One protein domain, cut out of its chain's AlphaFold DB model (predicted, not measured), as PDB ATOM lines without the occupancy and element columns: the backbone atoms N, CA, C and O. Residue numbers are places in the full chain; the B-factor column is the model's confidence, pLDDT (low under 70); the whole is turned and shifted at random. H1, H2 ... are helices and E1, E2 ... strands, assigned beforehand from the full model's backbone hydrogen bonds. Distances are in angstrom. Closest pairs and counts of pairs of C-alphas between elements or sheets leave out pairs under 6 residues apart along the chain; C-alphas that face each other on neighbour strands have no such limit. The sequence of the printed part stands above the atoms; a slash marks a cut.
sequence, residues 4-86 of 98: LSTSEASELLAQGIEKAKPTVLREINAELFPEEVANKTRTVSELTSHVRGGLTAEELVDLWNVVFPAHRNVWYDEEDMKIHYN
ATOM      1  N   LEU A   4      32.939 -47.400  27.954       92.31
ATOM      2  CA  LEU A   4      32.933 -47.711  26.532       92.31
ATOM      3  C   LEU A   4      34.359 -47.763  26.012       92.31
ATOM      4  O   LEU A   4      35.197 -46.958  26.407       92.31
ATOM      5  N   SER A   5      34.623 -48.650  25.064       93.88
ATOM      6  CA  SER A   5      35.769 -48.476  24.175       93.88
ATOM      7  C   SER A   5      35.616 -47.202  23.332       93.88
ATOM      8  O   SER A   5      34.513 -46.680  23.143       93.88
ATOM      9  N   THR A   6      36.719 -46.717  22.764       92.25
ATOM     10  CA  THR A   6      36.703 -45.571  21.840       92.25
ATOM     11  C   THR A   6      35.808 -45.823  20.625       92.25
ATOM     12  O   THR A   6      35.076 -44.933  20.210       92.25
ATOM     13  N   SER A   7      35.781 -47.053  20.100       93.69
ATOM     14  CA  SER A   7      34.903 -47.427  18.985       93.69
ATOM     15  C   SER A   7      33.418 -47.402  19.358       93.69
ATOM     16  O   SER A   7      32.599 -46.935  18.568       93.69
ATOM     17  N   GLU A   8      33.057 -47.866  20.556       94.88
ATOM     18  CA  GLU A   8      31.673 -47.788  21.043       94.88
ATOM     19  C   GLU A   8      31.245 -46.336  21.294       94.88
ATOM     20  O   GLU A   8      30.122 -45.958  20.957       94.88
ATOM     21  N   ALA A   9      32.146 -45.505  21.826       94.12
ATOM     22  CA  ALA A   9      31.913 -44.074  21.996       94.12
ATOM     23  C   ALA A   9      31.717 -43.364  20.645       94.12
ATOM     24  O   ALA A   9      30.740 -42.634  20.480       94.12
ATOM     25  N   SER A  10      32.577 -43.633  19.655       96.06
ATOM     26  CA  SER A  10      32.428 -43.129  18.284       96.06
ATOM     27  C   SER A  10      31.077 -43.503  17.678       96.06
ATOM     28  O   SER A  10      30.413 -42.660  17.075       96.06
ATOM     29  N   GLU A  11      30.640 -44.753  17.840       96.75
ATOM     30  CA  GLU A  11      29.363 -45.199  17.281       96.75
ATOM     31  C   GLU A  11      28.172 -44.510  17.962       96.75
ATOM     32  O   GLU A  11      27.252 -44.051  17.284       96.75
ATOM     33  N   LEU A  12      28.202 -44.358  19.289       94.56
ATOM     34  CA  LEU A  12      27.160 -43.622  20.008       94.56
ATOM     35  C   LEU A  12      27.116 -42.147  19.600       94.56
ATOM     36  O   LEU A  12      26.030 -41.623  19.346       94.56
ATOM     37  N   LEU A  13      28.267 -41.485  19.474       95.75
ATOM     38  CA  LEU A  13      28.343 -40.104  18.996       95.75
ATOM     39  C   LEU A  13      27.781 -39.980  17.580       95.75
ATOM     40  O   LEU A  13      26.959 -39.100  17.334       95.75
ATOM     41  N   ALA A  14      28.127 -40.893  16.670       96.81
ATOM     42  CA  ALA A  14      27.571 -40.907  15.321       96.81
ATOM     43  C   ALA A  14      26.035 -41.027  15.335       96.81
ATOM     44  O   ALA A  14      25.349 -40.249  14.671       96.81
ATOM     45  N   GLN A  15      25.473 -41.914  16.159       96.00
ATOM     46  CA  GLN A  15      24.019 -42.032  16.325       96.00
ATOM     47  C   GLN A  15      23.379 -40.775  16.934       96.00
ATOM     48  O   GLN A  15      22.236 -40.438  16.607       96.00
ATOM     49  N   GLY A  16      24.089 -40.077  17.824       94.62
ATOM     50  CA  GLY A  16      23.668 -38.783  18.363       94.62
ATOM     51  C   GLY A  16      23.629 -37.698  17.286       94.62
ATOM     52  O   GLY A  16      22.638 -36.974  17.178       94.62
ATOM     53  N   ILE A  17      24.653 -37.644  16.430       95.50
ATOM     54  CA  ILE A  17      24.753 -36.714  15.295       95.50
ATOM     55  C   ILE A  17      23.621 -36.949  14.289       95.50
ATOM     56  O   ILE A  17      22.995 -35.991  13.841       95.50
ATOM     57  N   GLU A  18      23.293 -38.207  13.973       96.00
ATOM     58  CA  GLU A  18      22.184 -38.555  13.065       96.00
ATOM     59  C   GLU A  18      20.825 -38.006  13.539       96.00
ATOM     60  O   GLU A  18      19.946 -37.724  12.723       96.00
ATOM     61  N   LYS A  19      20.657 -37.820  14.854       94.50
ATOM     62  CA  LYS A  19      19.427 -37.325  15.493       94.50
ATOM     63  C   LYS A  19      19.514 -35.848  15.899       94.50
ATOM     64  O   LYS A  19      18.551 -35.306  16.449       94.50
ATOM     65  N   ALA A  20      20.651 -35.196  15.664       93.06
ATOM     66  CA  ALA A  20      20.913 -33.848  16.138       93.06
ATOM     67  C   ALA A  20      20.097 -32.794  15.374       93.06
ATOM     68  O   ALA A  20      19.838 -32.890  14.172       93.06
ATOM     69  N   LYS A  21      19.705 -31.730  16.081       92.75
ATOM     70  CA  LYS A  21      19.052 -30.566  15.467       92.75
ATOM     71  C   LYS A  21      20.065 -29.774  14.628       92.75
ATOM     72  O   LYS A  21      21.239 -29.744  14.991       92.75
ATOM     73  N   PRO A  22      19.633 -29.021  13.597       90.81
ATOM     74  CA  PRO A  22      20.537 -28.217  12.767       90.81
ATOM     75  C   PRO A  22      21.456 -27.259  13.538       90.81
ATOM     76  O   PRO A  22      22.598 -27.049  13.143       90.81
ATOM     77  N   THR A  23      20.990 -26.693  14.656       89.94
ATOM     78  CA  THR A  23      21.815 -25.827  15.514       89.94
ATOM     79  C   THR A  23      22.965 -26.588  16.165       89.94
ATOM     80  O   THR A  23      24.083 -26.091  16.174       89.94
ATOM     81  N   VAL A  24      22.698 -27.810  16.632       91.50
ATOM     82  CA  VAL A  24      23.696 -28.699  17.240       91.50
ATOM     83  C   VAL A  24      24.651 -29.227  16.169       91.50
ATOM     84  O   VAL A  24      25.848 -29.263  16.396       91.50
ATOM     85  N   LEU A  25      24.165 -29.544  14.961       92.69
ATOM     86  CA  LEU A  25      25.026 -29.945  13.835       92.69
ATOM     87  C   LEU A  25      26.065 -28.876  13.476       92.69
ATOM     88  O   LEU A  25      27.191 -29.209  13.115       92.69
ATOM     89  N   ARG A  26      25.709 -27.591  13.594       90.62
ATOM     90  CA  ARG A  26      26.659 -26.491  13.400       90.62
ATOM     91  C   ARG A  26      27.731 -26.465  14.491       90.62
ATOM     92  O   ARG A  26      28.888 -26.224  14.168       90.62
ATOM     93  N   GLU A  27      27.351 -26.708  15.743       91.94
ATOM     94  CA  GLU A  27      28.292 -26.802  16.868       91.94
ATOM     95  C   GLU A  27      29.215 -28.015  16.708       91.94
ATOM     96  O   GLU A  27      30.425 -27.852  16.753       91.94
ATOM     97  N   ILE A  28      28.673 -29.188  16.363       93.50
ATOM     98  CA  ILE A  28      29.443 -30.402  16.040       93.50
ATOM     99  C   ILE A  28      30.456 -30.145  14.916       93.50
ATOM    100  O   ILE A  28      31.602 -30.571  15.000       93.50
ATOM    101  N   ASN A  29      30.051 -29.457  13.843       92.19
ATOM    102  CA  ASN A  29      30.961 -29.144  12.741       92.19
ATOM    103  C   ASN A  29      32.072 -28.169  13.160       92.19
ATOM    104  O   ASN A  29      33.177 -28.280  12.645       92.19
ATOM    105  N   ALA A  30      31.785 -27.218  14.054       90.69
ATOM    106  CA  ALA A  30      32.793 -26.304  14.588       90.69
ATOM    107  C   ALA A  30      33.770 -27.019  15.533       90.69
ATOM    108  O   ALA A  30      34.961 -26.731  15.484       90.69
ATOM    109  N   GLU A  31      33.274 -27.970  16.325       91.56
ATOM    110  CA  GLU A  31      34.078 -28.785  17.242       91.56
ATOM    111  C   GLU A  31      35.047 -29.702  16.490       91.56
ATOM    112  O   GLU A  31      36.238 -29.727  16.769       91.56
ATOM    113  N   LEU A  32      34.553 -30.415  15.474       91.62
ATOM    114  CA  LEU A  32      35.360 -31.363  14.697       91.62
ATOM    115  C   LEU A  32      36.338 -30.690  13.724       91.62
ATOM    116  O   LEU A  32      37.306 -31.307  13.290       91.62
ATOM    117  N   PHE A  33      36.061 -29.451  13.314       90.31
ATOM    118  CA  PHE A  33      36.839 -28.754  12.288       90.31
ATOM    119  C   PHE A  33      37.099 -27.290  12.677       90.31
ATOM    120  O   PHE A  33      36.679 -26.383  11.949       90.31
ATOM    121  N   PRO A  34      37.809 -27.031  13.792       86.31
ATOM    122  CA  PRO A  34      37.976 -25.681  14.335       86.31
ATOM    123  C   PRO A  34      38.793 -24.755  13.422       86.31
ATOM    124  O   PRO A  34      38.594 -23.541  13.429       86.31
ATOM    125  N   GLU A  35      39.695 -25.311  12.606       84.75
ATOM    126  CA  GLU A  35      40.528 -24.539  11.674       84.75
ATOM    127  C   GLU A  35      39.827 -24.209  10.346       84.75
ATOM    128  O   GLU A  35      40.343 -23.434   9.535       84.75
ATOM    129  N   GLU A  36      38.650 -24.781  10.087       80.81
ATOM    130  CA  GLU A  36      37.939 -24.526   8.844       80.81
ATOM    131  C   GLU A  36      37.063 -23.276   8.932       80.81
ATOM    132  O   GLU A  36      36.355 -23.024   9.905       80.81
ATOM    133  N   VAL A  37      37.072 -22.486   7.854       65.06
ATOM    134  CA  VAL A  37      36.206 -21.310   7.734       65.06
ATOM    135  C   VAL A  37      34.756 -21.761   7.927       65.06
ATOM    136  O   VAL A  37      34.267 -22.596   7.161       65.06
ATOM    137  N   ALA A  38      34.061 -21.161   8.902       62.19
ATOM    138  CA  ALA A  38      32.711 -21.506   9.384       62.19
ATOM    139  C   ALA A  38      31.597 -21.604   8.311       62.19
ATOM    140  O   ALA A  38      30.451 -21.929   8.616       62.19
ATOM    141  N   ASN A  39      31.920 -21.327   7.048       64.94
ATOM    142  CA  ASN A  39      31.018 -21.371   5.908       64.94
ATOM    143  C   ASN A  39      30.945 -22.756   5.240       64.94
ATOM    144  O   ASN A  39      30.040 -22.986   4.436       64.94
ATOM    145  N   LYS A  40      31.860 -23.690   5.542       76.62
ATOM    146  CA  LYS A  40      31.773 -25.062   5.022       76.62
ATOM    147  C   LYS A  40      30.870 -25.898   5.925       76.62
ATOM    148  O   LYS A  40      31.278 -26.368   6.983       76.62
ATOM    149  N   THR A  41      29.624 -26.072   5.495       76.19
ATOM    150  CA  THR A  41      28.667 -26.955   6.172       76.19
ATOM    151  C   THR A  41      28.843 -28.373   5.647       76.19
ATOM    152  O   THR A  41      28.591 -28.621   4.468       76.19
ATOM    153  N   ARG A  42      29.270 -29.300   6.509       89.44
ATOM    154  CA  ARG A  42      29.262 -30.734   6.205       89.44
ATOM    155  C   ARG A  42      27.871 -31.322   6.383       89.44
ATOM    156  O   ARG A  42      27.080 -30.886   7.218       89.44
ATOM    157  N   THR A  43      27.585 -32.344   5.597       93.44
ATOM    158  CA  THR A  43      26.393 -33.172   5.747       93.44
ATOM    159  C   THR A  43      26.494 -34.062   6.986       93.44
ATOM    160  O   THR A  43      27.582 -34.392   7.456       93.44
ATOM    161  N   VAL A  44      25.348 -34.530   7.485       95.00
ATOM    162  CA  VAL A  44      25.286 -35.519   8.578       95.00
ATOM    163  C   VAL A  44      26.096 -36.780   8.243       95.00
ATOM    164  O   VAL A  44      26.792 -37.318   9.100       95.00
ATOM    165  N   SER A  45      26.059 -37.238   6.988       95.75
ATOM    166  CA  SER A  45      26.816 -38.418   6.548       95.75
ATOM    167  C   SER A  45      28.331 -38.202   6.610       95.75
ATOM    168  O   SER A  45      29.050 -39.085   7.073       95.75
ATOM    169  N   GLU A  46      28.827 -37.025   6.221       95.19
ATOM    170  CA  GLU A  46      30.251 -36.689   6.346       95.19
ATOM    171  C   GLU A  46      30.693 -36.610   7.813       95.19
ATOM    172  O   GLU A  46      31.738 -37.155   8.160       95.19
ATOM    173  N   LEU A  47      29.885 -35.985   8.680       95.44
ATOM    174  CA  LEU A  47      30.190 -35.871  10.111       95.44
ATOM    175  C   LEU A  47      30.254 -37.249  10.780       95.44
ATOM    176  O   LEU A  47      31.240 -37.588  11.425       95.44
ATOM    177  N   THR A  48      29.231 -38.078  10.578       96.75
ATOM    178  CA  THR A  48      29.175 -39.433  11.149       96.75
ATOM    179  C   THR A  48      30.286 -40.336  10.620       96.75
ATOM    180  O   THR A  48      30.861 -41.107  11.386       96.75
ATOM    181  N   SER A  49      30.633 -40.226   9.333       96.69
ATOM    182  CA  SER A  49      31.745 -40.986   8.746       96.69
ATOM    183  C   SER A  49      33.090 -40.568   9.332       96.69
ATOM    184  O   SER A  49      33.927 -41.429   9.578       96.69
ATOM    185  N   HIS A  50      33.294 -39.274   9.592       95.56
ATOM    186  CA  HIS A  50      34.503 -38.786  10.251       95.56
ATOM    187  C   HIS A  50      34.623 -39.341  11.678       95.56
ATOM    188  O   HIS A  50      35.639 -39.941  12.011       95.56
ATOM    189  N   VAL A  51      33.551 -39.258  12.474       96.06
ATOM    190  CA  VAL A  51      33.531 -39.771  13.856       96.06
ATOM    191  C   VAL A  51      33.761 -41.288  13.920       96.06
ATOM    192  O   VAL A  51      34.509 -41.770  14.772       96.06
ATOM    193  N   ARG A  52      33.160 -42.054  12.997       95.81
ATOM    194  CA  ARG A  52      33.387 -43.507  12.861       95.81
ATOM    195  C   ARG A  52      34.776 -43.848  12.315       95.81
ATOM    196  O   ARG A  52      35.266 -44.946  12.561       95.81
ATOM    197  N   GLY A  53      35.401 -42.927  11.582       93.19
ATOM    198  CA  GLY A  53      36.765 -43.056  11.064       93.19
ATOM    199  C   GLY A  53      37.838 -43.043  12.155       93.19
ATOM    200  O   GLY A  53      38.958 -43.481  11.903       93.19
ATOM    201  N   GLY A  54      37.468 -42.613  13.361       88.88
ATOM    202  CA  GLY A  54      38.313 -42.614  14.543       88.88
ATOM    203  C   GLY A  54      38.620 -41.196  15.003       88.88
ATOM    204  O   GLY A  54      39.096 -40.373  14.227       88.88
ATOM    205  N   LEU A  55      38.356 -40.956  16.283       93.81
ATOM    206  CA  LEU A  55      38.752 -39.763  17.019       93.81
ATOM    207  C   LEU A  55      39.702 -40.177  18.142       93.81
ATOM    208  O   LEU A  55      39.674 -41.319  18.614       93.81
ATOM    209  N   THR A  56      40.540 -39.247  18.578       93.00
ATOM    210  CA  THR A  56      41.308 -39.398  19.814       93.00
ATOM    211  C   THR A  56      40.378 -39.414  21.028       93.00
ATOM    212  O   THR A  56      39.227 -38.984  20.967       93.00
ATOM    213  N   ALA A  57      40.867 -39.923  22.159       92.38
ATOM    214  CA  ALA A  57      40.078 -39.949  23.387       92.38
ATOM    215  C   ALA A  57      39.678 -38.542  23.870       92.38
ATOM    216  O   ALA A  57      38.570 -38.372  24.369       92.38
ATOM    217  N   GLU A  58      40.550 -37.550  23.682       90.94
ATOM    218  CA  GLU A  58      40.280 -36.143  23.998       90.94
ATOM    219  C   GLU A  58      39.148 -35.594  23.120       90.94
ATOM    220  O   GLU A  58      38.121 -35.167  23.642       90.94
ATOM    221  N   GLU A  59      39.248 -35.765  21.799       93.81
ATOM    222  CA  GLU A  59      38.197 -35.355  20.855       93.81
ATOM    223  C   GLU A  59      36.857 -36.062  21.122       93.81
ATOM    224  O   GLU A  59      35.792 -35.471  20.939       93.81
ATOM    225  N   LEU A  60      36.879 -37.325  21.566       94.38
ATOM    226  CA  LEU A  60      35.665 -38.043  21.967       94.38
ATOM    227  C   LEU A  60      35.003 -37.397  23.185       94.38
ATOM    228  O   LEU A  60      33.784 -37.246  23.190       94.38
ATOM    229  N   VAL A  61      35.784 -37.034  24.206       92.88
ATOM    230  CA  VAL A  61      35.292 -36.380  25.429       92.88
ATOM    231  C   VAL A  61      34.741 -34.986  25.115       92.88
ATOM    232  O   VAL A  61      33.650 -34.641  25.577       92.88
ATOM    233  N   ASP A  62      35.442 -34.211  24.293       92.31
ATOM    234  CA  ASP A  62      35.025 -32.860  23.912       92.31
ATOM    235  C   ASP A  62      33.732 -32.887  23.091       92.31
ATOM    236  O   ASP A  62      32.727 -32.265  23.461       92.31
ATOM    237  N   LEU A  63      33.686 -33.727  22.050       94.75
ATOM    238  CA  LEU A  63      32.498 -33.882  21.216       94.75
ATOM    239  C   LEU A  63      31.293 -34.416  22.007       94.75
ATOM    240  O   LEU A  63      30.147 -34.051  21.720       94.75
ATOM    241  N   TRP A  64      31.520 -35.247  23.027       94.19
ATOM    242  CA  TRP A  64      30.457 -35.768  23.888       94.19
ATOM    243  C   TRP A  64      29.668 -34.662  24.580       94.19
ATOM    244  O   TRP A  64      28.440 -34.736  24.649       94.19
ATOM    245  N   ASN A  65      30.342 -33.606  25.031       90.25
ATOM    246  CA  ASN A  65      29.684 -32.476  25.685       90.25
ATOM    247  C   ASN A  65      28.779 -31.681  24.731       90.25
ATOM    248  O   ASN A  65      27.800 -31.074  25.176       90.25
ATOM    249  N   VAL A  66      29.063 -31.725  23.427       91.88
ATOM    250  CA  VAL A  66      28.254 -31.087  22.380       91.88
ATOM    251  C   VAL A  66      27.067 -31.969  21.983       91.88
ATOM    252  O   VAL A  66      25.932 -31.494  21.893       91.88
ATOM    253  N   VAL A  67      27.304 -33.265  21.759       92.69
ATOM    254  CA  VAL A  67      26.284 -34.209  21.267       92.69
ATOM    255  C   VAL A  67      25.314 -34.630  22.376       92.69
ATOM    256  O   VAL A  67      24.108 -34.744  22.142       92.69
ATOM    257  N   PHE A  68      25.817 -34.820  23.596       90.12
ATOM    258  CA  PHE A  68      25.058 -35.269  24.762       90.12
ATOM    259  C   PHE A  68      25.197 -34.280  25.930       90.12
ATOM    260  O   PHE A  68      25.705 -34.636  26.992       90.12
ATOM    261  N   PRO A  69      24.671 -33.045  25.817       84.00
ATOM    262  CA  PRO A  69      24.861 -31.999  26.830       84.00
ATOM    263  C   PRO A  69      24.232 -32.315  28.202       84.00
ATOM    264  O   PRO A  69      24.462 -31.586  29.174       84.00
ATOM    265  N   ALA A  70      23.416 -33.373  28.284       81.62
ATOM    266  CA  ALA A  70      22.853 -33.921  29.518       81.62
ATOM    267  C   ALA A  70      23.816 -34.873  30.258       81.62
ATOM    268  O   ALA A  70      23.629 -35.116  31.443       81.62
ATOM    269  N   HIS A  71      24.836 -35.409  29.583       81.12
ATOM    270  CA  HIS A  71      25.771 -36.415  30.097       81.12
ATOM    271  C   HIS A  71      27.152 -35.784  30.325       81.12
ATOM    272  O   HIS A  71      28.121 -36.116  29.649       81.12
ATOM    273  N   ARG A  72      27.220 -34.808  31.238       74.25
ATOM    274  CA  ARG A  72      28.387 -33.913  31.386       74.25
ATOM    275  C   ARG A  72      29.572 -34.507  32.133       74.25
ATOM    276  O   ARG A  72      30.660 -33.949  32.064       74.25
ATOM    277  N   ASN A  73      29.375 -35.579  32.896       85.12
ATOM    278  CA  ASN A  73      30.484 -36.226  33.585       85.12
ATOM    279  C   ASN A  73      31.056 -37.291  32.654       85.12
ATOM    280  O   ASN A  73      30.759 -38.468  32.832       85.12
ATOM    281  N   VAL A  74      31.788 -36.845  31.634       89.69
ATOM    282  CA  VAL A  74      32.471 -37.685  30.649       89.69
ATOM    283  C   VAL A  74      33.982 -37.519  30.802       89.69
ATOM    284  O   VAL A  74      34.467 -36.399  30.942       89.69
ATOM    285  N   TRP A  75      34.721 -38.625  30.828       91.94
ATOM    286  CA  TRP A  75      36.182 -38.613  30.909       91.94
ATOM    287  C   TRP A  75      36.775 -39.882  30.300       91.94
ATOM    288  O   TRP A  75      36.108 -40.916  30.201       91.94
ATOM    289  N   TYR A  76      38.041 -39.796  29.909       92.44
ATOM    290  CA  TYR A  76      38.827 -40.937  29.469       92.44
ATOM    291  C   TYR A  76      39.645 -41.497  30.634       92.44
ATOM    292  O   TYR A  76      40.296 -40.752  31.364       92.44
ATOM    293  N   ASP A  77      39.586 -42.811  30.809       91.38
ATOM    294  CA  ASP A  77      40.456 -43.575  31.690       91.38
ATOM    295  C   ASP A  77      41.630 -44.111  30.863       91.38
ATOM    296  O   ASP A  77      41.446 -44.960  29.987       91.38
ATOM    297  N   GLU A  78      42.831 -43.585  31.111       89.12
ATOM    298  CA  GLU A  78      44.051 -43.996  30.409       89.12
ATOM    299  C   GLU A  78      44.531 -45.399  30.807       89.12
ATOM    300  O   GLU A  78      45.199 -46.054  30.006       89.12
ATOM    301  N   GLU A  79      44.201 -45.864  32.017       89.00
ATOM    302  CA  GLU A  79      44.616 -47.175  32.529       89.00
ATOM    303  C   GLU A  79      43.835 -48.286  31.823       89.00
ATOM    304  O   GLU A  79      44.422 -49.232  31.293       89.00
ATOM    305  N   ASP A  80      42.515 -48.121  31.747       87.38
ATOM    306  CA  ASP A  80      41.609 -49.088  31.125       87.38
ATOM    307  C   ASP A  80      41.320 -48.802  29.641       87.38
ATOM    308  O   ASP A  80      40.658 -49.605  28.974       87.38
ATOM    309  N   MET A  81      41.806 -47.672  29.120       88.44
ATOM    310  CA  MET A  81      41.553 -47.159  27.768       88.44
ATOM    311  C   MET A  81      40.058 -47.052  27.433       88.44
ATOM    312  O   MET A  81      39.605 -47.472  26.359       88.44
ATOM    313  N   LYS A  82      39.269 -46.497  28.360       92.25
ATOM    314  CA  LYS A  82      37.802 -46.422  28.252       92.25
ATOM    315  C   LYS A  82      37.257 -45.019  28.443       92.25
ATOM    316  O   LYS A  82      37.752 -44.237  29.242       92.25
ATOM    317  N   ILE A  83      36.170 -44.728  27.739       90.25
ATOM    318  CA  ILE A  83      35.348 -43.540  27.942       90.25
ATOM    319  C   ILE A  83      34.283 -43.867  28.976       90.25
ATOM    320  O   ILE A  83      33.439 -44.744  28.773       90.25
ATOM    321  N   HIS A  84      34.307 -43.140  30.080       91.06
ATOM    322  CA  HIS A  84      33.273 -43.190  31.094       91.06
ATOM    323  C   HIS A  84      32.343 -42.004  30.927       91.06
ATOM    324  O   HIS A  84      32.791 -40.902  30.627       91.06
ATOM    325  N   TYR A  85      31.050 -42.221  31.148       87.88
ATOM    326  CA  TYR A  85      30.074 -41.138  31.178       87.88
ATOM    327  C   TYR A  85      28.982 -41.409  32.208       87.88
ATOM    328  O   TYR A  85      28.748 -42.554  32.611       87.88
ATOM    329  N   ASN A  86      28.286 -40.363  32.649       81.62
ATOM    330  CA  ASN A  86      27.042 -40.516  33.391       81.62
ATOM    331  C   ASN A  86      25.834 -40.347  32.464       81.62
ATOM    332  O   ASN A  86      25.618 -39.291  31.878       81.62
TER     333      ASN A  86
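This is residues 4 to 86 of the 98 residues of an uncharacterized protein of Blastopirellula cremea (UniProt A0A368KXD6). The antiparallel hairpin E1 E2 packs on H4 at one end of a bundle of side-by-side helices, H1 to H4. The printed part has 83 residues, with named elements H1 H2 H3 H4 E1 E2, mostly helix. It is compact, radius of gyration of the C-alphas 12.2 A, spanning 39 by 23 by 19 A.

E1, residues 74 to 77, and E2, residues 82 to 85, have N 77 and O 82 within hydrogen-bond range, 2.8 A. H4, residues 57 to 67, touches H1, residues 6 to 18, closest at C-alphas 67 and 16, 6.0 A, and H2, residues 22 to 32, at C-alphas 66 and 28, 6.5 A. H1 touches H3, residues 44 to 53, at C-alphas 14 and 48, 4.7 A. H1, H2 and H3 have every O i to N i+4 pair within hydrogen-bond range, H4 5 of 7.

H1, 18.4 A long, begins at C-alpha 6 (36.703, -45.571, 21.840); E2 ends at C-alpha 85 (30.074, -41.138, 31.178).

The printed part has no cut; the link H2 to H3 is long; residues 37 to 39 have pLDDT under 70.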